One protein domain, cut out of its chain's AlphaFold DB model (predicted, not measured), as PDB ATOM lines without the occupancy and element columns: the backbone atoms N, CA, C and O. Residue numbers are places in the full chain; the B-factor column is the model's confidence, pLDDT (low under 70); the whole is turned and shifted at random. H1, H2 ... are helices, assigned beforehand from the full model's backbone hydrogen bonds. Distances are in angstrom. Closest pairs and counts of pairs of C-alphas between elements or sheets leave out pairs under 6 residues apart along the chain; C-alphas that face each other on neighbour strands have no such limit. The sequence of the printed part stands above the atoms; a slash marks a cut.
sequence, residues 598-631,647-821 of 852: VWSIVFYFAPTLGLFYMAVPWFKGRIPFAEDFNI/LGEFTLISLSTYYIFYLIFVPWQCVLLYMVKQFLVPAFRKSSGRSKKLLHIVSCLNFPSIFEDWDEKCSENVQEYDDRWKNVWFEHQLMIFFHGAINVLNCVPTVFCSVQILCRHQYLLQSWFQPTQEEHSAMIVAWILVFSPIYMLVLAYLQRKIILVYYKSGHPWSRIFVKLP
ATOM      1  N   VAL A 598     302.187 213.614 185.080       96.12
ATOM      2  CA  VAL A 598     301.335 213.649 186.281       96.12
ATOM      3  C   VAL A 598     301.658 214.874 187.129       96.12
ATOM      4  O   VAL A 598     300.762 215.662 187.423       96.12
ATOM      5  N   TRP A 599     302.935 215.089 187.458       97.19
ATOM      6  CA  TRP A 599     303.337 216.244 188.261       97.19
ATOM      7  C   TRP A 599     303.062 217.571 187.559       97.19
ATOM      8  O   TRP A 599     302.687 218.527 188.224       97.19
ATOM      9  N   SER A 600     303.183 217.641 186.228       97.62
ATOM     10  CA  SER A 600     302.849 218.870 185.504       97.62
ATOM     11  C   SER A 600     301.370 219.233 185.648       97.62
ATOM     12  O   SER A 600     301.046 220.398 185.846       97.62
ATOM     13  N   ILE A 601     300.472 218.244 185.620       96.31
ATOM     14  CA  ILE A 601     299.031 218.474 185.783       96.31
ATOM     15  C   ILE A 601     298.713 218.837 187.234       96.31
ATOM     16  O   ILE A 601     297.948 219.768 187.477       96.31
ATOM     17  N   VAL A 602     299.357 218.175 188.199       95.81
ATOM     18  CA  VAL A 602     299.255 218.549 189.616       95.81
ATOM     19  C   VAL A 602     299.703 219.996 189.826       95.81
ATOM     20  O   VAL A 602     298.986 220.754 190.466       95.81
ATOM     21  N   PHE A 603     300.829 220.424 189.245       96.50
ATOM     22  CA  PHE A 603     301.288 221.815 189.328       96.50
ATOM     23  C   PHE A 603     300.383 222.796 188.578       96.50
ATOM     24  O   PHE A 603     300.243 223.939 189.005       96.50
ATOM     25  N   TYR A 604     299.719 222.377 187.505       96.06
ATOM     26  CA  TYR A 604     298.732 223.228 186.844       96.06
ATOM     27  C   TYR A 604     297.554 223.551 187.778       96.06
ATOM     28  O   TYR A 604     297.161 224.711 187.889       96.06
ATOM     29  N   PHE A 605     297.032 222.550 188.495       94.06
ATOM     30  CA  PHE A 605     295.875 222.707 189.388       94.06
ATOM     31  C   PHE A 605     296.221 223.065 190.843       94.06
ATOM     32  O   PHE A 605     295.324 223.422 191.610       94.06
ATOM     33  N   ALA A 606     297.494 222.994 191.239       94.25
ATOM     34  CA  ALA A 606     297.923 223.232 192.616       94.25
ATOM     35  C   ALA A 606     297.467 224.583 193.195       94.25
ATOM     36  O   ALA A 606     296.908 224.563 194.292       94.25
ATOM     37  N   PRO A 607     297.590 225.729 192.486       93.50
ATOM     38  CA  PRO A 607     297.150 227.018 193.019       93.50
ATOM     39  C   PRO A 607     295.658 227.056 193.341       93.50
ATOM     40  O   PRO A 607     295.261 227.525 194.402       93.50
ATOM     41  N   THR A 608     294.828 226.542 192.433       90.56
ATOM     42  CA  THR A 608     293.368 226.614 192.547       90.56
ATOM     43  C   THR A 608     292.789 225.627 193.545       90.56
ATOM     44  O   THR A 608     291.737 225.886 194.114       90.56
ATOM     45  N   LEU A 609     293.464 224.495 193.739       89.38
ATOM     46  CA  LEU A 609     293.090 223.490 194.732       89.38
ATOM     47  C   LEU A 609     293.733 223.756 196.101       89.38
ATOM     48  O   LEU A 609     293.523 222.983 197.029       89.38
ATOM     49  N   GLY A 610     294.551 224.809 196.226       89.88
ATOM     50  CA  GLY A 610     295.266 225.128 197.459       89.88
ATOM     51  C   GLY A 610     296.312 224.085 197.868       89.88
ATOM     52  O   GLY A 610     296.692 224.035 199.035       89.88
ATOM     53  N   LEU A 611     296.790 223.259 196.927       92.12
ATOM     54  CA  LEU A 611     297.807 222.245 197.206       92.12
ATOM     55  C   LEU A 611     299.117 222.906 197.645       92.12
ATOM     56  O   LEU A 611     299.415 224.042 197.280       92.12
ATOM     57  N   PHE A 612     299.927 222.167 198.404       93.38
ATOM     58  CA  PHE A 612     301.244 222.623 198.856       93.38
ATOM     59  C   PHE A 612     301.200 223.974 199.587       93.38
ATOM     60  O   PHE A 612     302.068 224.819 199.385       93.38
ATOM     61  N   TYR A 613     300.188 224.187 200.436       91.19
ATOM     62  CA  TYR A 613     300.035 225.410 201.235       91.19
ATOM     63  C   TYR A 613     299.826 226.690 200.402       91.19
ATOM     64  O   TYR A 613     299.892 227.794 200.941       91.19
ATOM     65  N   MET A 614     299.531 226.581 199.101       92.25
ATOM     66  CA  MET A 614     299.381 227.756 198.237       92.25
ATOM     67  C   MET A 614     298.189 228.645 198.613       92.25
ATOM     68  O   MET A 614     298.231 229.845 198.364       92.25
ATOM     69  N   ALA A 615     297.149 228.085 199.239       90.88
ATOM     70  CA  ALA A 615     295.979 228.843 199.688       90.88
ATOM     71  C   ALA A 615     296.155 229.508 201.068       90.88
ATOM     72  O   ALA A 615     295.359 230.372 201.436       90.88
ATOM     73  N   VAL A 616     297.196 229.153 201.834       91.00
ATOM     74  CA  VAL A 616     297.401 229.663 203.202       91.00
ATOM     75  C   VAL A 616     297.508 231.192 203.244       91.00
ATOM     76  O   VAL A 616     296.803 231.802 204.050       91.00
ATOM     77  N   PRO A 617     298.309 231.858 202.386       89.44
ATOM     78  CA  PRO A 617     298.448 233.313 202.458       89.44
ATOM     79  C   PRO A 617     297.158 234.058 202.107       89.44
ATOM     80  O   PRO A 617     296.906 235.138 202.640       89.44
ATOM     81  N   TRP A 618     296.322 233.469 201.250       87.44
ATOM     82  CA  TRP A 618     294.983 233.978 200.961       87.44
ATOM     83  C   TRP A 618     294.067 233.849 202.183       87.44
ATOM     84  O   TRP A 618     293.424 234.823 202.568       87.44
ATOM     85  N   PHE A 619     294.065 232.688 202.846       86.12
ATOM     86  CA  PHE A 619     293.228 232.438 204.021       86.12
ATOM     87  C   PHE A 619     293.607 233.352 205.193       86.12
ATOM     88  O   PHE A 619     292.751 234.033 205.755       86.12
ATOM     89  N   LYS A 620     294.901 233.443 205.523       85.19
ATOM     90  CA  LYS A 620     295.391 234.326 206.595       85.19
ATOM     91  C   LYS A 620     295.236 235.805 206.248       85.19
ATOM     92  O   LYS A 620     295.041 236.621 207.141       85.19
ATOM     93  N   GLY A 621     295.267 236.154 204.961       77.62
ATOM     94  CA  GLY A 621     295.022 237.515 204.485       77.62
ATOM     95  C   GLY A 621     293.601 238.033 204.720       77.62
ATOM     96  O   GLY A 621     293.416 239.246 204.723       77.62
ATOM     97  N   ARG A 622     292.618 237.147 204.945       73.62
ATOM     98  CA  ARG A 622     291.225 237.518 205.254       73.62
ATOM     99  C   ARG A 622     290.994 237.889 206.713       73.62
ATOM    100  O   ARG A 622     289.947 238.446 207.019       73.62
ATOM    101  N   ILE A 623     291.934 237.582 207.608       67.62
ATOM    102  CA  ILE A 623     291.823 237.959 209.017       67.62
ATOM    103  C   ILE A 623     291.971 239.490 209.077       67.62
ATOM    104  O   ILE A 623     293.033 240.005 208.714       67.62
ATOM    105  N   PRO A 624     290.918 240.240 209.443       59.72
ATOM    106  CA  PRO A 624     290.912 241.686 209.300       59.72
ATOM    107  C   PRO A 624     291.842 242.329 210.333       59.72
ATOM    108  O   PRO A 624     291.449 242.611 211.455       59.72
ATOM    109  N   PHE A 625     293.068 242.660 209.926       58.94
ATOM    110  CA  PHE A 625     293.969 243.506 210.723       58.94
ATOM    111  C   PHE A 625     293.447 244.951 210.869       58.94
ATOM    112  O   PHE A 625     293.995 245.741 211.628       58.94
ATOM    113  N   ALA A 626     292.418 245.343 210.113       50.34
ATOM    114  CA  ALA A 626     291.934 246.720 210.077       50.34
ATOM    115  C   ALA A 626     291.156 247.136 211.340       50.34
ATOM    116  O   ALA A 626     291.226 248.305 211.720       50.34
ATOM    117  N   GLU A 627     290.447 246.208 211.996       55.44
ATOM    118  CA  GLU A 627     289.662 246.529 213.200       55.44
ATOM    119  C   GLU A 627     290.556 246.816 214.414       55.44
ATOM    120  O   GLU A 627     290.258 247.726 215.186       55.44
ATOM    121  N   ASP A 628     291.703 246.142 214.524       55.06
ATOM    122  CA  ASP A 628     292.587 246.278 215.687       55.06
ATOM    123  C   ASP A 628     293.443 247.555 215.676       55.06
ATOM    124  O   ASP A 628     293.888 248.012 216.731       55.06
ATOM    125  N   PHE A 629     293.687 248.163 214.509       59.31
ATOM    126  CA  PHE A 629     294.689 249.234 214.386       59.31
ATOM    127  C   PHE A 629     294.140 250.633 214.077       59.31
ATOM    128  O   PHE A 629     294.918 251.587 214.070       59.31
ATOM    129  N   ASN A 630     292.828 250.798 213.865       58.97
ATOM    130  CA  ASN A 630     292.175 252.106 213.668       58.97
ATOM    131  C   ASN A 630     292.902 253.017 212.639       58.97
ATOM    132  O   ASN A 630     292.965 254.241 212.785       58.97
ATOM    133  N   ILE A 631     293.516 252.413 211.611       59.00
ATOM    134  CA  ILE A 631     294.310 253.120 210.597       59.00
ATOM    135  C   ILE A 631     293.355 253.651 209.527       59.00
ATOM    136  O   ILE A 631     292.631 252.894 208.885       59.00
ATOM    137  N   LEU A 647     289.330 233.697 195.878       80.56
ATOM    138  CA  LEU A 647     290.520 232.878 195.572       80.56
ATOM    139  C   LEU A 647     291.000 233.103 194.127       80.56
ATOM    140  O   LEU A 647     292.198 233.127 193.863       80.56
ATOM    141  N   GLY A 648     290.053 233.357 193.215       82.62
ATOM    142  CA  GLY A 648     290.328 233.705 191.826       82.62
ATOM    143  C   GLY A 648     291.143 234.987 191.652       82.62
ATOM    144  O   GLY A 648     291.939 235.049 190.727       82.62
ATOM    145  N   GLU A 649     291.019 235.984 192.529       80.38
ATOM    146  CA  GLU A 649     291.869 237.183 192.478       80.38
ATOM    147  C   GLU A 649     293.320 236.855 192.842       80.38
ATOM    148  O   GLU A 649     294.248 237.386 192.233       80.38
ATOM    149  N   PHE A 650     293.527 235.927 193.782       80.12
ATOM    150  CA  PHE A 650     294.858 235.474 194.183       80.12
ATOM    151  C   PHE A 650     295.530 234.606 193.107       80.12
ATOM    152  O   PHE A 650     296.716 234.764 192.820       80.12
ATOM    153  N   THR A 651     294.766 233.727 192.454       85.00
ATOM    154  CA  THR A 651     295.245 232.846 191.372       85.00
ATOM    155  C   THR A 651     295.091 233.445 189.967       85.00
ATOM    156  O   THR A 651     295.323 232.735 188.984       85.00
ATOM    157  N   LEU A 652     294.683 234.721 189.862       83.94
ATOM    158  CA  LEU A 652     294.201 235.466 188.675       83.94
ATOM    159  C   LEU A 652     292.936 234.931 187.989       83.94
ATOM    160  O   LEU A 652     292.261 235.666 187.268       83.94
ATOM    161  N   ILE A 653     292.650 233.643 188.137       86.31
ATOM    162  CA  ILE A 653     291.600 232.936 187.414       86.31
ATOM    163  C   ILE A 653     290.896 231.996 188.402       86.31
ATOM    164  O   ILE A 653     291.545 231.375 189.247       86.31
ATOM    165  N   SER A 654     289.570 231.876 188.306       86.88
ATOM    166  CA  SER A 654     288.781 230.945 189.122       86.88
ATOM    167  C   SER A 654     289.061 229.478 188.759       86.88
ATOM    168  O   SER A 654     289.438 229.164 187.627       86.88
ATOM    169  N   LEU A 655     288.824 228.551 189.697       84.62
ATOM    170  CA  LEU A 655     288.992 227.107 189.472       84.62
ATOM    171  C   LEU A 655     288.203 226.607 188.246       84.62
ATOM    172  O   LEU A 655     288.743 225.872 187.418       84.62
ATOM    173  N   SER A 656     286.955 227.058 188.087       83.25
ATOM    174  CA  SER A 656     286.104 226.689 186.949       83.25
ATOM    175  C   SER A 656     286.692 227.152 185.616       83.25
ATOM    176  O   SER A 656     286.703 226.400 184.641       83.25
ATOM    177  N   THR A 657     287.249 228.362 185.565       87.19
ATOM    178  CA  THR A 657     287.892 228.880 184.359       87.19
ATOM    179  C   THR A 657     289.214 228.161 184.062       87.19
ATOM    180  O   THR A 657     289.459 227.825 182.904       87.19
ATOM    181  N   TYR A 658     290.031 227.834 185.074       87.69
ATOM    182  CA  TYR A 658     291.234 226.997 184.906       87.69
ATOM    183  C   TYR A 658     290.909 225.633 184.301       87.69
ATOM    184  O   TYR A 658     291.615 225.158 183.405       87.69
ATOM    185  N   TYR A 659     289.832 225.021 184.782       86.12
ATOM    186  CA  TYR A 659     289.351 223.743 184.293       86.12
ATOM    187  C   TYR A 659     288.866 223.828 182.837       86.12
ATOM    188  O   TYR A 659     289.279 223.015 182.011       86.12
ATOM    189  N   ILE A 660     288.082 224.852 182.481       87.38
ATOM    190  CA  ILE A 660     287.662 225.096 181.089       87.38
ATOM    191  C   ILE A 660     288.880 225.298 180.178       87.38
ATOM    192  O   ILE A 660     288.944 224.702 179.101       87.38
ATOM    193  N   PHE A 661     289.872 226.088 180.605       91.44
ATOM    194  CA  PHE A 661     291.107 226.260 179.838       91.44
ATOM    195  C   PHE A 661     291.838 224.937 179.642       91.44
ATOM    196  O   PHE A 661     292.260 224.652 178.525       91.44
ATOM    197  N   TYR A 662     291.929 224.102 180.678       90.44
ATOM    198  CA  TYR A 662     292.561 222.792 180.572       90.44
ATOM    199  C   TYR A 662     291.812 221.864 179.600       90.44
ATOM    200  O   TYR A 662     292.434 221.225 178.749       90.44
ATOM    201  N   LEU A 663     290.476 221.846 179.656       87.56
ATOM    202  CA  LEU A 663     289.639 221.078 178.729       87.56
ATOM    203  C   LEU A 663     289.782 221.527 177.272       87.56
ATOM    204  O   LEU A 663     289.687 220.690 176.382       87.56
ATOM    205  N   ILE A 664     290.013 222.815 177.008       92.00
ATOM    206  CA  ILE A 664     290.298 223.331 175.657       92.00
ATOM    207  C   ILE A 664     291.744 223.018 175.253       92.00
ATOM    208  O   ILE A 664     292.031 222.695 174.096       92.00
ATOM    209  N   PHE A 665     292.661 223.090 176.214       94.12
ATOM    210  CA  PHE A 665     294.085 222.890 176.009       94.12
ATOM    211  C   PHE A 665     294.422 221.452 175.600       94.12
ATOM    212  O   PHE A 665     295.266 221.266 174.726       94.12
ATOM    213  N   VAL A 666     293.744 220.434 176.145       91.62
ATOM    214  CA  VAL A 666     293.994 219.025 175.785       91.62
ATOM    215  C   VAL A 666     293.706 218.731 174.296       91.62
ATOM    216  O   VAL A 666     294.626 218.294 173.604       91.62
ATOM    217  N   PRO A 667     292.515 219.017 173.727       93.38
ATOM    218  CA  PRO A 667     292.267 218.888 172.288       93.38
ATOM    219  C   PRO A 667     293.206 219.743 171.436       93.38
ATOM    220  O   PRO A 667     293.645 219.307 170.371       93.38
ATOM    221  N   TRP A 668     293.546 220.949 171.901       96.06
ATOM    222  CA  TRP A 668     294.507 221.805 171.210       96.06
ATOM    223  C   TRP A 668     295.897 221.155 171.132       96.06
ATOM    224  O   TRP A 668     296.506 221.159 170.060       96.06
ATOM    225  N   GLN A 669     296.368 220.510 172.206       96.06
ATOM    226  CA  GLN A 669     297.600 219.716 172.183       96.06
ATOM    227  C   GLN A 669     297.521 218.578 171.165       96.06
ATOM    228  O   GLN A 669     298.489 218.370 170.436       96.06
ATOM    229  N   CYS A 670     296.386 217.870 171.064       95.62
ATOM    230  CA  CYS A 670     296.195 216.820 170.054       95.62
ATOM    231  C   CYS A 670     296.404 217.364 168.640       95.62
ATOM    232  O   CYS A 670     297.119 216.763 167.837       95.62
ATOM    233  N   VAL A 671     295.782 218.507 168.336       96.94
ATOM    234  CA  VAL A 671     295.877 219.152 167.021       96.94
ATOM    235  C   VAL A 671     297.308 219.599 166.751       96.94
ATOM    236  O   VAL A 671     297.848 219.302 165.686       96.94
ATOM    237  N   LEU A 672     297.949 220.262 167.716       97.12
ATOM    238  CA  LEU A 672     299.334 220.705 167.585       97.12
ATOM    239  C   LEU A 672     300.273 219.518 167.347       97.12
ATOM    240  O   LEU A 672     301.104 219.559 166.443       97.12
ATOM    241  N   LEU A 673     300.105 218.436 168.102       97.44
ATOM    242  CA  LEU A 673     300.922 217.238 167.987       97.44
ATOM    243  C   LEU A 673     300.717 216.518 166.650       97.44
ATOM    244  O   LEU A 673     301.686 216.089 166.020       97.44
ATOM    245  N   TYR A 674     299.468 216.439 166.181       98.06
ATOM    246  CA  TYR A 674     299.149 215.937 164.846       98.06
ATOM    247  C   TYR A 674     299.854 216.763 163.767       98.06
ATOM    248  O   TYR A 674     300.477 216.191 162.874       98.06
ATOM    249  N   MET A 675     299.809 218.097 163.865       97.94
ATOM    250  CA  MET A 675     300.478 218.999 162.922       97.94
ATOM    251  C   MET A 675     301.996 218.793 162.945       97.94
ATOM    252  O   MET A 675     302.595 218.545 161.901       97.94
ATOM    253  N   VAL A 676     302.609 218.806 164.131       97.81
ATOM    254  CA  VAL A 676     304.049 218.575 164.323       97.81
ATOM    255  C   VAL A 676     304.482 217.258 163.676       97.81
ATOM    256  O   VAL A 676     305.410 217.256 162.866       97.81
ATOM    257  N   LYS A 677     303.781 216.145 163.939       98.00
ATOM    258  CA  LYS A 677     304.113 214.853 163.315       98.00
ATOM    259  C   LYS A 677     303.846 214.834 161.808       98.00
ATOM    260  O   LYS A 677     304.654 214.297 161.059       98.00
ATOM    261  N   GLN A 678     302.756 215.437 161.338       97.88
ATOM    262  CA  GLN A 678     302.419 215.481 159.913       97.88
ATOM    263  C   GLN A 678     303.464 216.246 159.082       97.88
ATOM    264  O   GLN A 678     303.704 215.878 157.928       97.88
ATOM    265  N   PHE A 679     304.100 217.274 159.652       98.00
ATOM    266  CA  PHE A 679     305.149 218.039 158.975       98.00
ATOM    267  C   PHE A 679     306.549 217.449 159.156       98.00
ATOM    268  O   PHE A 679     307.297 217.393 158.178       98.00
ATOM    269  N   LEU A 680     306.899 217.003 160.367       97.81
ATOM    270  CA  LEU A 680     308.280 216.653 160.720       97.81
ATOM    271  C   LEU A 680     308.593 215.153 160.668       97.81
ATOM    272  O   LEU A 680     309.766 214.804 160.589       97.81
ATOM    273  N   VAL A 681     307.592 214.262 160.693       98.00
ATOM    274  CA  VAL A 681     307.808 212.804 160.747       98.00
ATOM    275  C   VAL A 681     307.406 212.154 159.413       98.00
ATOM    276  O   VAL A 681     306.212 211.993 159.130       98.00
ATOM    277  N   PRO A 682     308.371 211.727 158.570       97.00
ATOM    278  CA  PRO A 682     308.077 211.171 157.249       97.00
ATOM    279  C   PRO A 682     307.201 209.912 157.281       97.00
ATOM    280  O   PRO A 682     306.308 209.782 156.441       97.00
ATOM    281  N   ALA A 683     307.428 209.007 158.240       96.88
ATOM    282  CA  ALA A 683     306.654 207.772 158.394       96.88
ATOM    283  C   ALA A 683     305.177 208.066 158.711       96.88
ATOM    284  O   ALA A 683     304.271 207.564 158.040       96.88
ATOM    285  N   PHE A 684     304.934 208.985 159.652       97.75
ATOM    286  CA  PHE A 684     303.592 209.450 159.992       97.75
ATOM    287  C   PHE A 684     302.906 210.103 158.788       97.75
ATOM    288  O   PHE A 684     301.759 209.785 158.485       97.75
ATOM    289  N   ARG A 685     303.605 210.967 158.040       97.88
ATOM    290  CA  ARG A 685     303.051 211.616 156.842       97.88
ATOM    291  C   ARG A 685     302.633 210.604 155.770       97.88
ATOM    292  O   ARG A 685     301.535 210.737 155.231       97.88
ATOM    293  N   LYS A 686     303.484 209.608 155.489       97.19
ATOM    294  CA  LYS A 686     303.280 208.593 154.438       97.19
ATOM    295  C   LYS A 686     302.181 207.574 154.758       97.19
ATOM    296  O   LYS A 686     301.618 207.000 153.832       97.19
ATOM    297  N   SER A 687     301.850 207.352 156.031       96.31
ATOM    298  CA  SER A 687     300.766 206.434 156.399       96.31
ATOM    299  C   SER A 687     299.403 206.915 155.874       96.31
ATOM    300  O   SER A 687     299.061 208.094 155.993       96.31
ATOM    301  N   SER A 688     298.606 206.007 155.306       93.75
ATOM    302  CA  SER A 688     297.264 206.290 154.769       93.75
ATOM    303  C   SER A 688     296.146 206.168 155.818       93.75
ATOM    304  O   SER A 688     295.086 206.778 155.670       93.75
ATOM    305  N   GLY A 689     296.375 205.421 156.904       92.50
ATOM    306  CA  GLY A 689     295.363 205.115 157.917       92.50
ATOM    307  C   GLY A 689     295.092 206.275 158.876       92.50
ATOM    308  O   GLY A 689     295.837 206.473 159.837       92.50
ATOM    309  N   ARG A 690     294.002 207.027 158.660       94.00
ATOM    310  CA  ARG A 690     293.602 208.151 159.535       94.00
ATOM    311  C   ARG A 690     293.302 207.713 160.970       94.00
ATOM    312  O   ARG A 690     293.706 208.405 161.898       94.00
ATOM    313  N   SER A 691     292.642 206.569 161.154       90.62
ATOM    314  CA  SER A 691     292.334 206.004 162.476       90.62
ATOM    315  C   SER A 691     293.604 205.628 163.241       90.62
ATOM    316  O   SER A 691     293.763 206.047 164.382       90.62
ATOM    317  N   LYS A 692     294.552 204.938 162.589       92.12
ATOM    318  CA  LYS A 692     295.865 204.604 163.165       92.12
ATOM    319  C   LYS A 692     296.644 205.860 163.563       92.12
ATOM    320  O   LYS A 692     297.228 205.904 164.640       92.12
ATOM    321  N   LYS A 693     296.622 206.909 162.727       96.00
ATOM    322  CA  LYS A 693     297.221 208.211 163.071       96.00
ATOM    323  C   LYS A 693     296.555 208.837 164.290       96.00
ATOM    324  O   LYS A 693     297.261 209.282 165.183       96.00
ATOM    325  N   LEU A 694     295.223 208.870 164.334       93.94
ATOM    326  CA  LEU A 694     294.484 209.448 165.455       93.94
ATOM    327  C   LEU A 694     294.768 208.694 166.759       93.94
ATOM    328  O   LEU A 694     295.120 209.332 167.746       93.94
ATOM    329  N   LEU A 695     294.697 207.358 166.743       93.06
ATOM    330  CA  LEU A 695     295.033 206.515 167.894       93.06
ATOM    331  C   LEU A 695     296.465 206.777 168.371       93.06
ATOM    332  O   LEU A 695     296.706 206.940 169.566       93.06
ATOM    333  N   HIS A 696     297.409 206.875 167.431       95.44
ATOM    334  CA  HIS A 696     298.794 207.203 167.747       95.44
ATOM    335  C   HIS A 696     298.926 208.568 168.420       95.44
ATOM    336  O   HIS A 696     299.620 208.678 169.422       95.44
ATOM    337  N   ILE A 697     298.242 209.601 167.916       97.06
ATOM    338  CA  ILE A 697     298.268 210.939 168.522       97.06
ATOM    339  C   ILE A 697     297.660 210.936 169.921       97.06
ATOM    340  O   ILE A 697     298.251 211.528 170.816       97.06
ATOM    341  N   VAL A 698     296.535 210.246 170.127       93.75
ATOM    342  CA  VAL A 698     295.909 210.108 171.453       93.75
ATOM    343  C   VAL A 698     296.869 209.430 172.432       93.75
ATOM    344  O   VAL A 698     297.083 209.935 173.530       93.75
ATOM    345  N   SER A 699     297.532 208.351 172.010       93.56
ATOM    346  CA  SER A 699     298.589 207.705 172.799       93.56
ATOM    347  C   SER A 699     299.766 208.650 173.069       93.56
ATOM    348  O   SER A 699     300.282 208.726 174.190       93.56
ATOM    349  N   CYS A 700     300.128 209.456 172.068       96.44
ATOM    350  CA  CYS A 700     301.186 210.444 172.176       96.44
ATOM    351  C   CYS A 700     300.861 211.621 173.103       96.44
ATOM    352  O   CYS A 700     301.767 212.368 173.430       96.44
ATOM    353  N   LEU A 701     299.622 211.839 173.552       94.62
ATOM    354  CA  LEU A 701     299.335 212.909 174.527       94.62
ATOM    355  C   LEU A 701     299.954 212.634 175.895       94.62
ATOM    356  O   LEU A 701     300.262 213.555 176.664       94.62
ATOM    357  N   ASN A 702     300.119 211.349 176.185       93.75
ATOM    358  CA  ASN A 702     300.493 210.833 177.488       93.75
ATOM    359  C   ASN A 702     301.920 210.296 177.489       93.75
ATOM    360  O   ASN A 702     302.651 210.494 178.456       93.75
ATOM    361  N   PHE A 703     302.339 209.686 176.378       94.12
ATOM    362  CA  PHE A 703     303.655 209.079 176.233       94.12
ATOM    363  C   PHE A 703     304.371 209.631 175.001       94.12
ATOM    364  O   PHE A 703     303.772 209.661 173.932       94.12
ATOM    365  N   PRO A 704     305.664 209.972 175.066       96.06
ATOM    366  CA  PRO A 704     306.421 210.318 173.870       96.06
ATOM    367  C   PRO A 704     306.720 209.046 173.062       96.06
ATOM    368  O   PRO A 704     307.777 208.430 173.211       96.06
ATOM    369  N   SER A 705     305.762 208.629 172.233       95.25
ATOM    370  CA  SER A 705     305.865 207.439 171.391       95.25
ATOM    371  C   SER A 705     306.193 207.784 169.933       95.25
ATOM    372  O   SER A 705     305.814 208.830 169.382       95.25
ATOM    373  N   ILE A 706     306.937 206.874 169.311       97.00
ATOM    374  CA  ILE A 706     307.276 206.901 167.888       97.00
ATOM    375  C   ILE A 706     306.195 206.205 167.069       97.00
ATOM    376  O   ILE A 706     305.527 205.292 167.560       97.00
ATOM    377  N   PHE A 707     305.982 206.674 165.842       97.00
ATOM    378  CA  PHE A 707     304.924 206.148 164.983       97.00
ATOM    379  C   PHE A 707     305.246 204.767 164.406       97.00
ATOM    380  O   PHE A 707     304.376 203.898 164.385       97.00
ATOM    381  N   GLU A 708     306.477 204.589 163.938       95.81
ATOM    382  CA  GLU A 708     307.002 203.363 163.337       95.81
ATOM    383  C   GLU A 708     308.443 203.214 163.825       95.81
ATOM    384  O   GLU A 708     309.200 204.188 163.762       95.81
ATOM    385  N   ASP A 709     308.815 202.046 164.347       95.75
ATOM    386  CA  ASP A 709     310.198 201.807 164.759       95.75
ATOM    387  C   ASP A 709     311.108 201.470 163.564       95.75
ATOM    388  O   ASP A 709     310.660 201.058 162.491       95.75
ATOM    389  N   TRP A 710     312.415 201.680 163.719       95.31
ATOM    390  CA  TRP A 710     313.385 201.620 162.617       95.31
ATOM    391  C   TRP A 710     313.589 200.193 162.086       95.31
ATOM    392  O   TRP A 710     314.090 200.000 160.975       95.31
ATOM    393  N   ASP A 711     313.201 199.198 162.881       94.44
ATOM    394  CA  ASP A 711     313.323 197.770 162.626       94.44
ATOM    395  C   ASP A 711     312.019 197.090 162.185       94.44
ATOM    396  O   ASP A 711     312.076 195.901 161.885       94.44
ATOM    397  N   GLU A 712     310.889 197.805 162.105       92.25
ATOM    398  CA  GLU A 712     309.600 197.220 161.693       92.25
ATOM    399  C   GLU A 712     309.603 196.765 160.226       92.25
ATOM    400  O   GLU A 712     308.972 195.772 159.875       92.25
ATOM    401  N   LYS A 713     310.326 197.479 159.357       92.19
ATOM    402  CA  LYS A 713     310.494 197.106 157.948       92.19
ATOM    403  C   LYS A 713     311.820 196.381 157.744       92.19
ATOM    404  O   LYS A 713     312.880 196.893 158.117       92.19
ATOM    405  N   CYS A 714     311.789 195.242 157.069       90.00
ATOM    406  CA  CYS A 714     313.004 194.556 156.642       90.00
ATOM    407  C   CYS A 714     313.687 195.318 155.489       90.00
ATOM    408  O   CYS A 714     313.018 195.976 154.688       90.00
ATOM    409  N   SER A 715     315.019 195.319 155.466       91.00
ATOM    410  CA  SER A 715     315.836 195.814 154.353       91.00
ATOM    411  C   SER A 715     317.149 195.046 154.337       91.00
ATOM    412  O   SER A 715     317.745 194.832 155.389       91.00
ATOM    413  N   GLU A 716     317.614 194.657 153.157       89.25
ATOM    414  CA  GLU A 716     318.946 194.066 152.987       89.25
ATOM    415  C   GLU A 716     320.054 195.128 153.105       89.25
ATOM    416  O   GLU A 716     321.204 194.816 153.414       89.25
ATOM    417  N   ASN A 717     319.720 196.406 152.883       91.94
ATOM    418  CA  ASN A 717     320.690 197.490 152.901       91.94
ATOM    419  C   ASN A 717     320.828 198.091 154.305       91.94
ATOM    420  O   ASN A 717     319.940 198.780 154.811       91.94
ATOM    421  N   VAL A 718     322.003 197.914 154.905       91.00
ATOM    422  CA  VAL A 718     322.327 198.447 156.237       91.00
ATOM    423  C   VAL A 718     322.235 199.976 156.296       91.00
ATOM    424  O   VAL A 718     321.839 200.529 157.323       91.00
ATOM    425  N   GLN A 719     322.525 200.669 155.192       92.12
ATOM    426  CA  GLN A 719     322.401 202.125 155.123       92.12
ATOM    427  C   GLN A 719     320.946 202.582 155.301       92.12
ATOM    428  O   GLN A 719     320.691 203.608 155.925       92.12
ATOM    429  N   GLU A 720     319.977 201.788 154.837       93.81
ATOM    430  CA  GLU A 720     318.564 202.100 155.037       93.81
ATOM    431  C   GLU A 720     318.158 201.969 156.514       93.81
ATOM    432  O   GLU A 720     317.367 202.776 157.011       93.81
ATOM    433  N   TYR A 721     318.720 200.999 157.246       92.31
ATOM    434  CA  TYR A 721     318.518 200.904 158.693       92.31
ATOM    435  C   TYR A 721     319.106 202.100 159.440       92.31
ATOM    436  O   TYR A 721     318.455 202.606 160.351       92.31
ATOM    437  N   ASP A 722     320.285 202.580 159.043       92.19
ATOM    438  CA  ASP A 722     320.900 203.774 159.630       92.19
ATOM    439  C   ASP A 722     320.065 205.042 159.365       92.19
ATOM    440  O   ASP A 722     319.785 205.817 160.283       92.19
ATOM    441  N   ASP A 723     319.561 205.225 158.144       94.44
ATOM    442  CA  ASP A 723     318.689 206.354 157.810       94.44
ATOM    443  C   ASP A 723     317.357 206.302 158.575       94.44
ATOM    444  O   ASP A 723     316.883 207.315 159.107       94.44
ATOM    445  N   ARG A 724     316.734 205.123 158.679       95.12
ATOM    446  CA  ARG A 724     315.513 204.936 159.481       95.12
ATOM    447  C   ARG A 724     315.786 205.178 160.962       95.12
ATOM    448  O   ARG A 724     314.995 205.859 161.611       95.12
ATOM    449  N   TRP A 725     316.915 204.703 161.474       94.38
ATOM    450  CA  TRP A 725     317.348 204.937 162.847       94.38
ATOM    451  C   TRP A 725     317.503 206.424 163.157       94.38
ATOM    452  O   TRP A 725     316.938 206.902 164.140       94.38
ATOM    453  N   LYS A 726     318.182 207.190 162.295       95.25
ATOM    454  CA  LYS A 726     318.315 208.650 162.444       95.25
ATOM    455  C   LYS A 726     316.954 209.345 162.490       95.25
ATOM    456  O   LYS A 726     316.746 210.226 163.325       95.25
ATOM    457  N   ASN A 727     316.014 208.923 161.642       96.44
ATOM    458  CA  ASN A 727     314.652 209.460 161.626       96.44
ATOM    459  C   ASN A 727     313.875 209.124 162.909       96.44
ATOM    460  O   ASN A 727     313.236 210.007 163.482       96.44
ATOM    461  N   VAL A 728     313.951 207.879 163.383       96.12
ATOM    462  CA  VAL A 728     313.293 207.436 164.624       96.12
ATOM    463  C   VAL A 728     313.897 208.119 165.846       96.12
ATOM    464  O   VAL A 728     313.171 208.586 166.723       96.12
ATOM    465  N   TRP A 729     315.222 208.254 165.889       96.25
ATOM    466  CA  TRP A 729     315.912 208.992 166.939       96.25
ATOM    467  C   TRP A 729     315.476 210.459 166.967       96.25
ATOM    468  O   TRP A 729     315.144 210.978 168.036       96.25
ATOM    469  N   PHE A 730     315.420 211.114 165.804       97.44
ATOM    470  CA  PHE A 730     314.911 212.477 165.679       97.44
ATOM    471  C   PHE A 730     313.454 212.589 166.150       97.44
ATOM    472  O   PHE A 730     313.142 213.489 166.931       97.44
ATOM    473  N   GLU A 731     312.577 211.658 165.757       97.69
ATOM    474  CA  GLU A 731     311.191 211.620 166.234       97.69
ATOM    475  C   GLU A 731     311.131 211.494 167.763       97.69
ATOM    476  O   GLU A 731     310.398 212.242 168.409       97.69
ATOM    477  N   HIS A 732     311.940 210.623 168.367       96.69
ATOM    478  CA  HIS A 732     312.017 210.500 169.822       96.69
ATOM    479  C   HIS A 732     312.450 211.802 170.502       96.69
ATOM    480  O   HIS A 732     311.846 212.195 171.501       96.69
ATOM    481  N   GLN A 733     313.469 212.484 169.967       97.50
ATOM    482  CA  GLN A 733     313.920 213.773 170.500       97.50
ATOM    483  C   GLN A 733     312.832 214.836 170.404       97.50
ATOM    484  O   GLN A 733     312.563 215.528 171.385       97.50
ATOM    485  N   LEU A 734     312.179 214.923 169.246       97.81
ATOM    486  CA  LEU A 734     311.071 215.836 169.005       97.81
ATOM    487  C   LEU A 734     309.929 215.591 169.998       97.81
ATOM    488  O   LEU A 734     309.407 216.541 170.578       97.81
ATOM    489  N   MET A 735     309.576 214.327 170.238       98.12
ATOM    490  CA  MET A 735     308.522 213.952 171.177       98.12
ATOM    491  C   MET A 735     308.896 214.270 172.628       98.12
ATOM    492  O   MET A 735     308.114 214.904 173.329       98.12
ATOM    493  N   ILE A 736     310.091 213.900 173.090       98.06
ATOM    494  CA  ILE A 736     310.533 214.211 174.461       98.06
ATOM    495  C   ILE A 736     310.588 215.727 174.680       98.06
ATOM    496  O   ILE A 736     310.130 216.216 175.711       98.06
ATOM    497  N   PHE A 737     311.090 216.479 173.697       98.06
ATOM    498  CA  PHE A 737     311.112 217.937 173.745       98.06
ATOM    499  C   PHE A 737     309.699 218.530 173.805       98.06
ATOM    500  O   PHE A 737     309.433 219.369 174.664       98.06
ATOM    501  N   PHE A 738     308.783 218.068 172.948       97.94
ATOM    502  CA  PHE A 738     307.392 218.523 172.933       97.94
ATOM    503  C   PHE A 738     306.714 218.315 174.293       97.94
ATOM    504  O   PHE A 738     306.149 219.254 174.852       97.94
ATOM    505  N   HIS A 739     306.832 217.116 174.873       97.94
ATOM    506  CA  HIS A 739     306.285 216.834 176.202       97.94
ATOM    507  C   HIS A 739     306.956 217.665 177.296       97.94
ATOM    508  O   HIS A 739     306.265 218.192 178.162       97.94
ATOM    509  N   GLY A 740     308.281 217.824 177.247       98.00
ATOM    510  CA  GLY A 740     309.013 218.681 178.178       98.00
ATOM    511  C   GLY A 740     308.509 220.126 178.145       98.00
ATOM    512  O   GLY A 740     308.244 220.703 179.196       98.00
ATOM    513  N   ALA A 741     308.296 220.684 176.951       98.06
ATOM    514  CA  ALA A 741     307.780 222.039 176.771       98.06
ATOM    515  C   ALA A 741     306.344 222.197 177.300       98.06
ATOM    516  O   ALA A 741     306.062 223.154 178.019       98.06
ATOM    517  N   ILE A 742     305.450 221.247 177.005       97.75
ATOM    518  CA  ILE A 742     304.075 221.255 177.531       97.75
ATOM    519  C   ILE A 742     304.062 221.110 179.060       97.75
ATOM    520  O   ILE A 742     303.327 221.827 179.736       97.75
ATOM    521  N   ASN A 743     304.902 220.239 179.624       97.88
ATOM    522  CA  ASN A 743     305.000 220.061 181.073       97.88
ATOM    523  C   ASN A 743     305.538 221.326 181.769       97.88
ATOM    524  O   ASN A 743     305.065 221.677 182.848       97.88
ATOM    525  N   VAL A 744     306.485 222.040 181.148       98.38
ATOM    526  CA  VAL A 744     306.957 223.352 181.623       98.38
ATOM    527  C   VAL A 744     305.846 224.398 181.549       98.38
ATOM    528  O   VAL A 744     305.652 225.141 182.509       98.38
ATOM    529  N   LEU A 745     305.079 224.433 180.454       97.31
ATOM    530  CA  LEU A 745     303.951 225.355 180.297       97.31
ATOM    531  C   LEU A 745     302.878 225.132 181.376       97.31
ATOM    532  O   LEU A 745     302.360 226.092 181.940       97.31
ATOM    533  N   ASN A 746     302.614 223.876 181.738       96.75
ATOM    534  CA  ASN A 746     301.706 223.523 182.829       96.75
ATOM    535  C   ASN A 746     302.171 224.010 184.215       96.75
ATOM    536  O   ASN A 746     301.353 224.110 185.121       96.75
ATOM    537  N   CYS A 747     303.454 224.341 184.398       97.62
ATOM    538  CA  CYS A 747     303.964 224.869 185.668       97.62
ATOM    539  C   CYS A 747     303.704 226.377 185.841       97.62
ATOM    540  O   CYS A 747     303.872 226.892 186.946       97.62
ATOM    541  N   VAL A 748     303.295 227.097 184.784       96.50
ATOM    542  CA  VAL A 748     303.098 228.560 184.815       96.50
ATOM    543  C   VAL A 748     302.168 229.018 185.951       96.50
ATOM    544  O   VAL A 748     302.572 229.933 186.672       96.50
ATOM    545  N   PRO A 749     300.996 228.394 186.197       95.81
ATOM    546  CA  PRO A 749     300.118 228.789 187.303       95.81
ATOM    547  C   PRO A 749     300.790 228.662 188.675       95.81
ATOM    548  O   PRO A 749     300.723 229.579 189.494       95.81
ATOM    549  N   THR A 750     301.487 227.546 188.913       96.25
ATOM    550  CA  THR A 750     302.230 227.295 190.158       96.25
ATOM    551  C   THR A 750     303.346 228.308 190.369       96.25
ATOM    552  O   THR A 750     303.471 228.851 191.466       96.25
ATOM    553  N   VAL A 751     304.142 228.598 189.337       97.19
ATOM    554  CA  VAL A 751     305.234 229.578 189.433       97.19
ATOM    555  C   VAL A 751     304.677 230.968 189.714       97.19
ATOM    556  O   VAL A 751     305.175 231.650 190.607       97.19
ATOM    557  N   PHE A 752     303.619 231.370 189.005       95.75
ATOM    558  CA  PHE A 752     302.969 232.657 189.224       95.75
ATOM    559  C   PHE A 752     302.465 232.795 190.668       95.75
ATOM    560  O   PHE A 752     302.827 233.750 191.352       95.75
ATOM    561  N   CYS A 753     301.691 231.817 191.151       94.81
ATOM    562  CA  CYS A 753     301.171 231.805 192.518       94.81
ATOM    563  C   CYS A 753     302.308 231.840 193.549       94.81
ATOM    564  O   CYS A 753     302.289 232.642 194.481       94.81
ATOM    565  N   SER A 754     303.360 231.049 193.333       96.12
ATOM    566  CA  SER A 754     304.528 231.025 194.215       96.12
ATOM    567  C   SER A 754     305.203 232.396 194.300       96.12
ATOM    568  O   SER A 754     305.501 232.860 195.395       96.12
ATOM    569  N   VAL A 755     305.382 233.098 193.174       95.62
ATOM    570  CA  VAL A 755     305.933 234.465 193.166       95.62
ATOM    571  C   VAL A 755     305.044 235.433 193.953       95.62
ATOM    572  O   VAL A 755     305.574 236.245 194.709       95.62
ATOM    573  N   GLN A 756     303.714 235.327 193.852       92.06
ATOM    574  CA  GLN A 756     302.800 236.156 194.650       92.06
ATOM    575  C   GLN A 756     302.958 235.906 196.155       92.06
ATOM    576  O   GLN A 756     303.027 236.859 196.933       92.06
ATOM    577  N   ILE A 757     303.095 234.641 196.567       93.50
ATOM    578  CA  ILE A 757     303.359 234.266 197.965       93.50
ATOM    579  C   ILE A 757     304.670 234.892 198.453       93.50
ATOM    580  O   ILE A 757     304.703 235.488 199.532       93.50
ATOM    581  N   LEU A 758     305.739 234.809 197.655       95.56
ATOM    582  CA  LEU A 758     307.041 235.391 197.997       95.56
ATOM    583  C   LEU A 758     306.970 236.920 198.121       95.56
ATOM    584  O   LEU A 758     307.461 237.479 199.102       95.56
ATOM    585  N   CYS A 759     306.322 237.598 197.168       93.06
ATOM    586  CA  CYS A 759     306.123 239.048 197.200       93.06
ATOM    587  C   CYS A 759     305.327 239.485 198.436       93.06
ATOM    588  O   CYS A 759     305.711 240.444 199.107       93.06
ATOM    589  N   ARG A 760     304.255 238.758 198.779       89.50
ATOM    590  CA  ARG A 760     303.470 239.015 199.992       89.50
ATOM    591  C   ARG A 760     304.308 238.821 201.252       89.50
ATOM    592  O   ARG A 760     304.280 239.676 202.130       89.50
ATOM    593  N   HIS A 761     305.063 237.728 201.345       92.69
ATOM    594  CA  HIS A 761     305.903 237.463 202.510       92.69
ATOM    595  C   HIS A 761     306.959 238.562 202.709       92.69
ATOM    596  O   HIS A 761     307.120 239.070 203.816       92.69
ATOM    597  N   GLN A 762     307.619 238.992 201.627       93.50
ATOM    598  CA  GLN A 762     308.569 240.109 201.640       93.50
ATOM    599  C   GLN A 762     307.901 241.413 202.103       93.50
ATOM    600  O   GLN A 762     308.477 242.154 202.898       93.50
ATOM    601  N   TYR A 763     306.685 241.686 201.624       87.88
ATOM    602  CA  TYR A 763     305.919 242.864 202.023       87.88
ATOM    603  C   TYR A 763     305.567 242.848 203.513       87.88
ATOM    604  O   TYR A 763     305.726 243.868 204.178       87.88
ATOM    605  N   LEU A 764     305.137 241.702 204.054       87.88
ATOM    606  CA  LEU A 764     304.863 241.551 205.486       87.88
ATOM    607  C   LEU A 764     306.127 241.829 206.309       87.88
ATOM    608  O   LEU A 764     306.081 242.666 207.199       87.88
ATOM    609  N   LEU A 765     307.273 241.250 205.930       90.69
ATOM    610  CA  LEU A 765     308.559 241.494 206.601       90.69
ATOM    611  C   LEU A 765     309.015 242.962 206.567       90.69
ATOM    612  O   LEU A 765     309.687 243.414 207.491       90.69
ATOM    613  N   GLN A 766     308.706 243.692 205.491       89.50
ATOM    614  CA  GLN A 766     308.996 245.128 205.380       89.50
ATOM    615  C   GLN A 766     307.983 245.994 206.132       89.50
ATOM    616  O   GLN A 766     308.276 247.139 206.481       89.50
ATOM    617  N   SER A 767     306.787 245.459 206.357       81.88
ATOM    618  CA  SER A 767     305.725 246.097 207.116       81.88
ATOM    619  C   SER A 767     305.895 245.822 208.613       81.88
ATOM    620  O   SER A 767     306.703 245.008 209.043       81.88
ATOM    621  N   TRP A 768     305.082 246.476 209.440       82.19
ATOM    622  CA  TRP A 768     305.043 246.230 210.888       82.19
ATOM    623  C   TRP A 768     304.356 244.897 211.262       82.19
ATOM    624  O   TRP A 768     304.146 244.627 212.443       82.19
ATOM    625  N   PHE A 769     303.998 244.063 210.278       81.50
ATOM    626  CA  PHE A 769     303.263 242.812 210.465       81.50
ATOM    627  C   PHE A 769     304.208 241.613 210.381       81.50
ATOM    628  O   PHE A 769     304.810 241.359 209.343       81.50
ATOM    629  N   GLN A 770     304.315 240.833 211.456       87.12
ATOM    630  CA  GLN A 770     305.093 239.595 211.417       87.12
ATOM    631  C   GLN A 770     304.310 238.503 210.666       87.12
ATOM    632  O   GLN A 770     303.158 238.251 211.022       87.12
ATOM    633  N   PRO A 771     304.900 237.844 209.645       90.31
ATOM    634  CA  PRO A 771     304.271 236.702 208.991       90.31
ATOM    635  C   PRO A 771     303.950 235.601 210.000       90.31
ATOM    636  O   PRO A 771     304.762 235.296 210.876       90.31
ATOM    637  N   THR A 772     302.795 234.960 209.845       91.69
ATOM    638  CA  THR A 772     302.458 233.786 210.661       91.69
ATOM    639  C   THR A 772     303.399 232.613 210.361       91.69
ATOM    640  O   THR A 772     304.004 232.537 209.287       91.69
ATOM    641  N   GLN A 773     303.511 231.651 211.287       93.38
ATOM    642  CA  GLN A 773     304.325 230.447 211.068       93.38
ATOM    643  C   GLN A 773     303.864 229.664 209.827       93.38
ATOM    644  O   GLN A 773     304.691 229.169 209.064       93.38
ATOM    645  N   GLU A 774     302.555 229.596 209.582       90.56
ATOM    646  CA  GLU A 774     301.994 228.947 208.394       90.56
ATOM    647  C   GLU A 774     302.343 229.698 207.099       90.56
ATOM    648  O   GLU A 774     302.723 229.068 206.115       90.56
ATOM    649  N   GLU A 775     302.284 231.038 207.088       91.75
ATOM    650  CA  GLU A 775     302.728 231.842 205.937       91.75
ATOM    651  C   GLU A 775     304.234 231.707 205.685       91.75
ATOM    652  O   GLU A 775     304.675 231.741 204.535       91.75
ATOM    653  N   HIS A 776     305.037 231.530 206.738       95.19
ATOM    654  CA  HIS A 776     306.460 231.235 206.596       95.19
ATOM    655  C   HIS A 776     306.691 229.851 205.967       95.19
ATOM    656  O   HIS A 776     307.487 229.727 205.037       95.19
ATOM    657  N   SER A 777     305.947 228.826 206.392       94.38
ATOM    658  CA  SER A 777     305.973 227.502 205.755       94.38
ATOM    659  C   SER A 777     305.536 227.562 204.288       94.38
ATOM    660  O   SER A 777     306.210 227.004 203.420       94.38
ATOM    661  N   ALA A 778     304.462 228.301 203.983       94.12
ATOM    662  CA  ALA A 778     303.994 228.512 202.614       94.12
ATOM    663  C   ALA A 778     305.056 229.210 201.746       94.12
ATOM    664  O   ALA A 778     305.236 228.844 200.588       94.12
ATOM    665  N   MET A 779     305.812 230.162 202.306       96.44
ATOM    666  CA  MET A 779     306.932 230.818 201.625       96.44
ATOM    667  C   MET A 779     308.057 229.835 201.269       96.44
ATOM    668  O   MET A 779     308.544 229.860 200.137       96.44
ATOM    669  N   ILE A 780     308.440 228.937 202.183       96.50
ATOM    670  CA  ILE A 780     309.473 227.917 201.922       96.50
ATOM    671  C   ILE A 780     309.035 226.995 200.779       96.50
ATOM    672  O   ILE A 780     309.806 226.721 199.857       96.50
ATOM    673  N   VAL A 781     307.781 226.542 200.815       95.56
ATOM    674  CA  VAL A 781     307.218 225.670 199.780       95.56
ATOM    675  C   VAL A 781     307.117 226.399 198.438       95.56
ATOM    676  O   VAL A 781     307.541 225.854 197.418       95.56
ATOM    677  N   ALA A 782     306.656 227.652 198.429       96.50
ATOM    678  CA  ALA A 782     306.630 228.498 197.238       96.50
ATOM    679  C   ALA A 782     308.029 228.645 196.614       96.50
ATOM    680  O   ALA A 782     308.180 228.508 195.401       96.50
ATOM    681  N   TRP A 783     309.071 228.834 197.428       97.56
ATOM    682  CA  TRP A 783     310.460 228.890 196.957       97.56
ATOM    683  C   TRP A 783     310.891 227.625 196.206       97.56
ATOM    684  O   TRP A 783     311.534 227.715 195.160       97.56
ATOM    685  N   ILE A 784     310.520 226.443 196.706       97.31
ATOM    686  CA  ILE A 784     310.803 225.165 196.036       97.31
ATOM    687  C   ILE A 784     310.013 225.071 194.722       97.31
ATOM    688  O   ILE A 784     310.557 224.677 193.689       97.31
ATOM    689  N   LEU A 785     308.737 225.461 194.744       96.69
ATOM    690  CA  LEU A 785     307.825 225.322 193.609       96.69
ATOM    691  C   LEU A 785     308.110 226.292 192.455       96.69
ATOM    692  O   LEU A 785     307.812 225.953 191.306       96.69
ATOM    693  N   VAL A 786     308.785 227.420 192.699       98.00
ATOM    694  CA  VAL A 786     309.344 228.274 191.630       98.00
ATOM    695  C   VAL A 786     310.302 227.491 190.717       98.00
ATOM    696  O   VAL A 786     310.368 227.765 189.519       98.00
ATOM    697  N   PHE A 787     310.993 226.469 191.233       97.69
ATOM    698  CA  PHE A 787     311.902 225.622 190.451       97.69
ATOM    699  C   PHE A 787     311.220 224.436 189.748       97.69
ATOM    700  O   PHE A 787     311.898 223.649 189.078       97.69
ATOM    701  N   SER A 788     309.891 224.312 189.827       97.69
ATOM    702  CA  SER A 788     309.141 223.249 189.140       97.69
ATOM    703  C   SER A 788     309.398 223.159 187.620       97.69
ATOM    704  O   SER A 788     309.521 222.032 187.128       97.69
ATOM    705  N   PRO A 789     309.612 224.254 186.852       98.50
ATOM    706  CA  PRO A 789     309.978 224.141 185.438       98.50
ATOM    707  C   PRO A 789     311.333 223.460 185.223       98.50
ATOM    708  O   PRO A 789     311.484 222.645 184.313       98.50
ATOM    709  N   ILE A 790     312.320 223.751 186.080       98.19
ATOM    710  CA  ILE A 790     313.648 223.126 186.009       98.19
ATOM    711  C   ILE A 790     313.524 221.632 186.301       98.19
ATOM    712  O   ILE A 790     314.109 220.822 185.585       98.19
ATOM    713  N   TYR A 791     312.714 221.256 187.293       97.50
ATOM    714  CA  TYR A 791     312.414 219.855 187.580       97.50
ATOM    715  C   TYR A 791     311.840 219.125 186.350       97.50
ATOM    716  O   TYR A 791     312.327 218.048 186.000       97.50
ATOM    717  N   MET A 792     310.894 219.734 185.623       98.19
ATOM    718  CA  MET A 792     310.348 219.151 184.385       98.19
ATOM    719  C   MET A 792     311.402 218.979 183.286       98.19
ATOM    720  O   MET A 792     311.425 217.949 182.607       98.19
ATOM    721  N   LEU A 793     312.311 219.947 183.127       98.06
ATOM    722  CA  LEU A 793     313.418 219.853 182.170       98.06
ATOM    723  C   LEU A 793     314.419 218.754 182.549       98.06
ATOM    724  O   LEU A 793     314.890 218.026 181.672       98.06
ATOM    725  N   VAL A 794     314.714 218.589 183.843       98.00
ATOM    726  CA  VAL A 794     315.574 217.507 184.345       98.00
ATOM    727  C   VAL A 794     314.948 216.144 184.055       98.00
ATOM    728  O   VAL A 794     315.643 215.264 183.549       98.00
ATOM    729  N   LEU A 795     313.643 215.967 184.293       97.62
ATOM    730  CA  LEU A 795     312.946 214.720 183.959       97.62
ATOM    731  C   LEU A 795     313.010 214.409 182.458       97.62
ATOM    732  O   LEU A 795     313.357 213.286 182.088       97.62
ATOM    733  N   ALA A 796     312.753 215.396 181.594       98.00
ATOM    734  CA  ALA A 796     312.853 215.225 180.143       98.00
ATOM    735  C   ALA A 796     314.289 214.879 179.694       98.00
ATOM    736  O   ALA A 796     314.494 214.023 178.829       98.00
ATOM    737  N   TYR A 797     315.305 215.488 180.313       98.19
ATOM    738  CA  TYR A 797     316.710 215.180 180.043       98.19
ATOM    739  C   TYR A 797     317.098 213.762 180.484       98.19
ATOM    740  O   TYR A 797     317.722 213.024 179.717       98.19
ATOM    741  N   LEU A 798     316.705 213.350 181.693       97.94
ATOM    742  CA  LEU A 798     316.935 211.990 182.185       97.94
ATOM    743  C   LEU A 798     316.238 210.967 181.289       97.94
ATOM    744  O   LEU A 798     316.859 209.985 180.883       97.94
ATOM    745  N   GLN A 799     314.996 211.237 180.892       98.06
ATOM    746  CA  GLN A 799     314.264 210.404 179.949       98.06
ATOM    747  C   GLN A 799     315.019 210.255 178.619       98.06
ATOM    748  O   GLN A 799     315.216 209.132 178.148       98.06
ATOM    749  N   ARG A 800     315.517 211.364 178.049       97.81
ATOM    750  CA  ARG A 800     316.356 211.365 176.839       97.81
ATOM    751  C   ARG A 800     317.597 210.479 176.992       97.81
ATOM    752  O   ARG A 800     317.963 209.766 176.056       97.81
ATOM    753  N   LYS A 801     318.269 210.518 178.144       98.00
ATOM    754  CA  LYS A 801     319.457 209.686 178.395       98.00
ATOM    755  C   LYS A 801     319.103 208.207 178.522       98.00
ATOM    756  O   LYS A 801     319.794 207.382 177.933       98.00
ATOM    757  N   ILE A 802     318.019 207.862 179.214       98.06
ATOM    758  CA  ILE A 802     317.591 206.463 179.357       98.06
ATOM    759  C   ILE A 802     317.177 205.874 178.009       98.06
ATOM    760  O   ILE A 802     317.601 204.764 177.689       98.06
ATOM    761  N   ILE A 803     316.423 206.608 177.182       97.12
ATOM    762  CA  ILE A 803     316.045 206.105 175.852       97.12
ATOM    763  C   ILE A 803     317.268 205.943 174.933       97.12
ATOM    764  O   ILE A 803     317.330 204.995 174.155       97.12
ATOM    765  N   LEU A 804     318.295 206.794 175.069       96.00
ATOM    766  CA  LEU A 804     319.567 206.611 174.362       96.00
ATOM    767  C   LEU A 804     320.265 205.311 174.786       96.00
ATOM    768  O   LEU A 804     320.748 204.564 173.940       96.00
ATOM    769  N   VAL A 805     320.315 205.032 176.093       96.69
ATOM    770  CA  VAL A 805     320.902 203.793 176.637       96.69
ATOM    771  C   VAL A 805     320.093 202.567 176.211       96.69
ATOM    772  O   VAL A 805     320.685 201.528 175.901       96.69
ATOM    773  N   TYR A 806     318.763 202.694 176.153       96.62
ATOM    774  CA  TYR A 806     317.883 201.688 175.572       96.62
ATOM    775  C   TYR A 806     318.302 201.402 174.132       96.62
ATOM    776  O   TYR A 806     318.700 200.282 173.862       96.62
ATOM    777  N   TYR A 807     318.359 202.378 173.231       94.75
ATOM    778  CA  TYR A 807     318.711 202.072 171.843       94.75
ATOM    779  C   TYR A 807     320.143 201.576 171.637       94.75
ATOM    780  O   TYR A 807     320.362 200.653 170.856       94.75
ATOM    781  N   LYS A 808     321.110 202.118 172.382       93.88
ATOM    782  CA  LYS A 808     322.510 201.688 172.277       93.88
ATOM    783  C   LYS A 808     322.761 200.281 172.815       93.88
ATOM    784  O   LYS A 808     323.664 199.613 172.333       93.88
ATOM    785  N   SER A 809     322.040 199.857 173.856       94.06
ATOM    786  CA  SER A 809     322.428 198.657 174.615       94.06
ATOM    787  C   SER A 809     321.283 197.752 175.057       94.06
ATOM    788  O   SER A 809     321.526 196.608 175.436       94.06
ATOM    789  N   GLY A 810     320.068 198.284 175.128       94.31
ATOM    790  CA  GLY A 810     318.866 197.560 175.515       94.31
ATOM    791  C   GLY A 810     318.038 197.113 174.320       94.31
ATOM    792  O   GLY A 810     317.280 196.168 174.459       94.31
ATOM    793  N   HIS A 811     318.149 197.757 173.161       95.00
ATOM    794  CA  HIS A 811     317.345 197.419 172.002       95.00
ATOM    795  C   HIS A 811     317.784 196.050 171.468       95.00
ATOM    796  O   HIS A 811     318.993 195.817 171.349       95.00
ATOM    797  N   PRO A 812     316.837 195.158 171.130       91.12
ATOM    798  CA  PRO A 812     317.139 193.793 170.694       91.12
ATOM    799  C   PRO A 812     318.141 193.744 169.536       91.12
ATOM    800  O   PRO A 812     319.124 193.011 169.564       91.12
ATOM    801  N   TRP A 813     317.955 194.648 168.576       94.06
ATOM    802  CA  TRP A 813     318.805 194.788 167.397       94.06
ATOM    803  C   TRP A 813     319.976 195.769 167.546       94.06
ATOM    804  O   TRP A 813     320.543 196.206 166.548       94.06
ATOM    805  N   SER A 814     320.367 196.137 168.770       92.69
ATOM    806  CA  SER A 814     321.513 197.043 168.996       92.69
ATOM    807  C   SER A 814     322.829 196.511 168.404       92.69
ATOM    808  O   SER A 814     323.687 197.298 168.003       92.69
ATOM    809  N   ARG A 815     322.962 195.184 168.267       90.12
ATOM    810  CA  ARG A 815     324.120 194.502 167.659       90.12
ATOM    811  C   ARG A 815     324.373 194.894 166.202       90.12
ATOM    812  O   ARG A 815     325.533 194.984 165.812       90.12
ATOM    813  N   ILE A 816     323.315 195.193 165.442       90.25
ATOM    814  CA  ILE A 816     323.423 195.636 164.044       90.25
ATOM    815  C   ILE A 816     324.196 196.964 163.969       90.25
ATOM    816  O   ILE A 816     325.030 197.144 163.088       90.25
ATOM    817  N   PHE A 817     323.999 197.869 164.936       83.38
ATOM    818  CA  PHE A 817     324.680 199.170 164.954       83.38
ATOM    819  C   PHE A 817     326.102 199.126 165.502       83.38
ATOM    820  O   PHE A 817     326.950 199.878 165.037       83.38
ATOM    821  N   VAL A 818     326.384 198.264 166.485       83.62
ATOM    822  CA  VAL A 818     327.733 198.165 167.079       83.62
ATOM    823  C   VAL A 818     328.769 197.700 166.048       83.62
ATOM    824  O   VAL A 818     329.940 198.049 166.157       83.62
ATOM    825  N   LYS A 819     328.336 196.932 165.042       79.75
ATOM    826  CA  LYS A 819     329.204 196.318 164.029       79.75
ATOM    827  C   LYS A 819     329.392 197.165 162.769       79.75
ATOM    828  O   LYS A 819     330.188 196.793 161.911       79.75
ATOM    829  N   LEU A 820     328.692 198.294 162.645       76.50
ATOM    830  CA  LEU A 820     328.922 199.215 161.539       76.50
ATOM    831  C   LEU A 820     330.323 199.831 161.681       76.50
ATOM    832  O   LEU A 820     330.618 200.407 162.730       76.50
ATOM    833  N   PRO A 821     331.204 199.719 160.668       70.56
ATOM    834  CA  PRO A 821     332.546 200.275 160.746       70.56
ATOM    835  C   PRO A 821     332.457 201.787 160.977       70.56
ATOM    836  O   PRO A 821     332.029 202.549 160.109       70.56
TER     837      PRO A 821
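AT A GLANCE: This is residues 598 to 631 and 647 to 821 of the 852 residues of an uncharacterized protein of Tigriopus californicus (UniProt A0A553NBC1). This is a long, slim array of helices in which H8 and H9 follow each other end to end with a bend where they join, and H10 and H11 fold back beside them, H10 on H9 and H11 on H8. Short H1 packs where H8 and H9 join, H5 runs near H8 on the side away from H11 with H6 and H7 by its last part, and residues 626 to 631, with H3, stick out at one end. The printed part has 209 residues with twelve named helices, H1 to H12 in chain order, and no named strand, class all helix. It is loose, with a radius of gyration of the C-alphas of 23.9 A, and spans 88 by 36 by 20 A.

HOW THE PARTS SIT: H1, residues 598 to 605, touches residues 748 to 750 alone of H9, residues 748 to 766, closest at the C-alphas of Phe 603 and Thr 750, 5.6 A. H1 only just touches H8, residues 718 to 745, with 3 pairs of C-alphas within 8 A, closest Ser 600 and Asn 743, 5.1 A. H2, residues 616 to 621, touches residues 774 to 778 alone of H10, residues 773 to 785, closest at the C-alphas of Pro 617 and Glu 775, 5.7 A. H3, residues 626 to 629, touches no helix. H4, residues 647 to 650, is close to but not clearly touching H2, with the C-alphas of Trp 618 and Phe 650 6.9 A apart. H5, residues 655 to 680, has a kink of 26 degrees near residue 667 and is near H8. H5 and H6, residues 682 to 686, touch only at the corner, closest at the C-alphas of Gln 678 and Arg 685, 5.0 A. H5 touches H7, residues 690 to 700, with residues 670 to 674 alone, at a steep tilt of 57 degrees, closest at the C-alphas of Tyr 674 and Ile 697, 6.3 A. H9 and H10 form a helical hairpin at a steep tilt of 41 degrees, closest at the C-alphas of Ser 754 and Ala 782, 4.5 A. H8 touches H11, residues 788 to 810, with residues 733 to 744 alone, at a shallow tilt of 18 degrees, opposite ways, closest at the C-alphas of Val 744 and Pro 789, 4.9 A. H12, residues 814 to 818, is close to but not clearly touching H11, with the C-alphas of Lys 808 and Ser 814 5.8 A apart. Every O i to N i+4 pair is within hydrogen-bond range in H1, H2 and H6 to H12, and 21 of 22 are in H5; H3 and H4 are too short for one.

IN THESE COORDINATES: H1 begins at C-alpha 598, (301.335, 213.649, 186.281). From first to last C-alpha H5 is 36.2 A long, H8 40.5 A, H9 27.1 A, H10 18.5 A and H11 30.7 A. H8 begins at C-alpha 718, (322.327, 198.447, 156.237), and H12 ends at C-alpha 818, (327.733, 198.165, 167.079).

THE WHOLE: The two C-alphas farthest apart, Asn 630 and Glu 716, are 88.1 A apart. Residues 632 to 646 are not printed, and C-alphas 631 and 647 are 25.5 A apart across the cut. The link from H7 to H8, residues 701 to 717, is long. Residues 623 to 631 have pLDDT under 70.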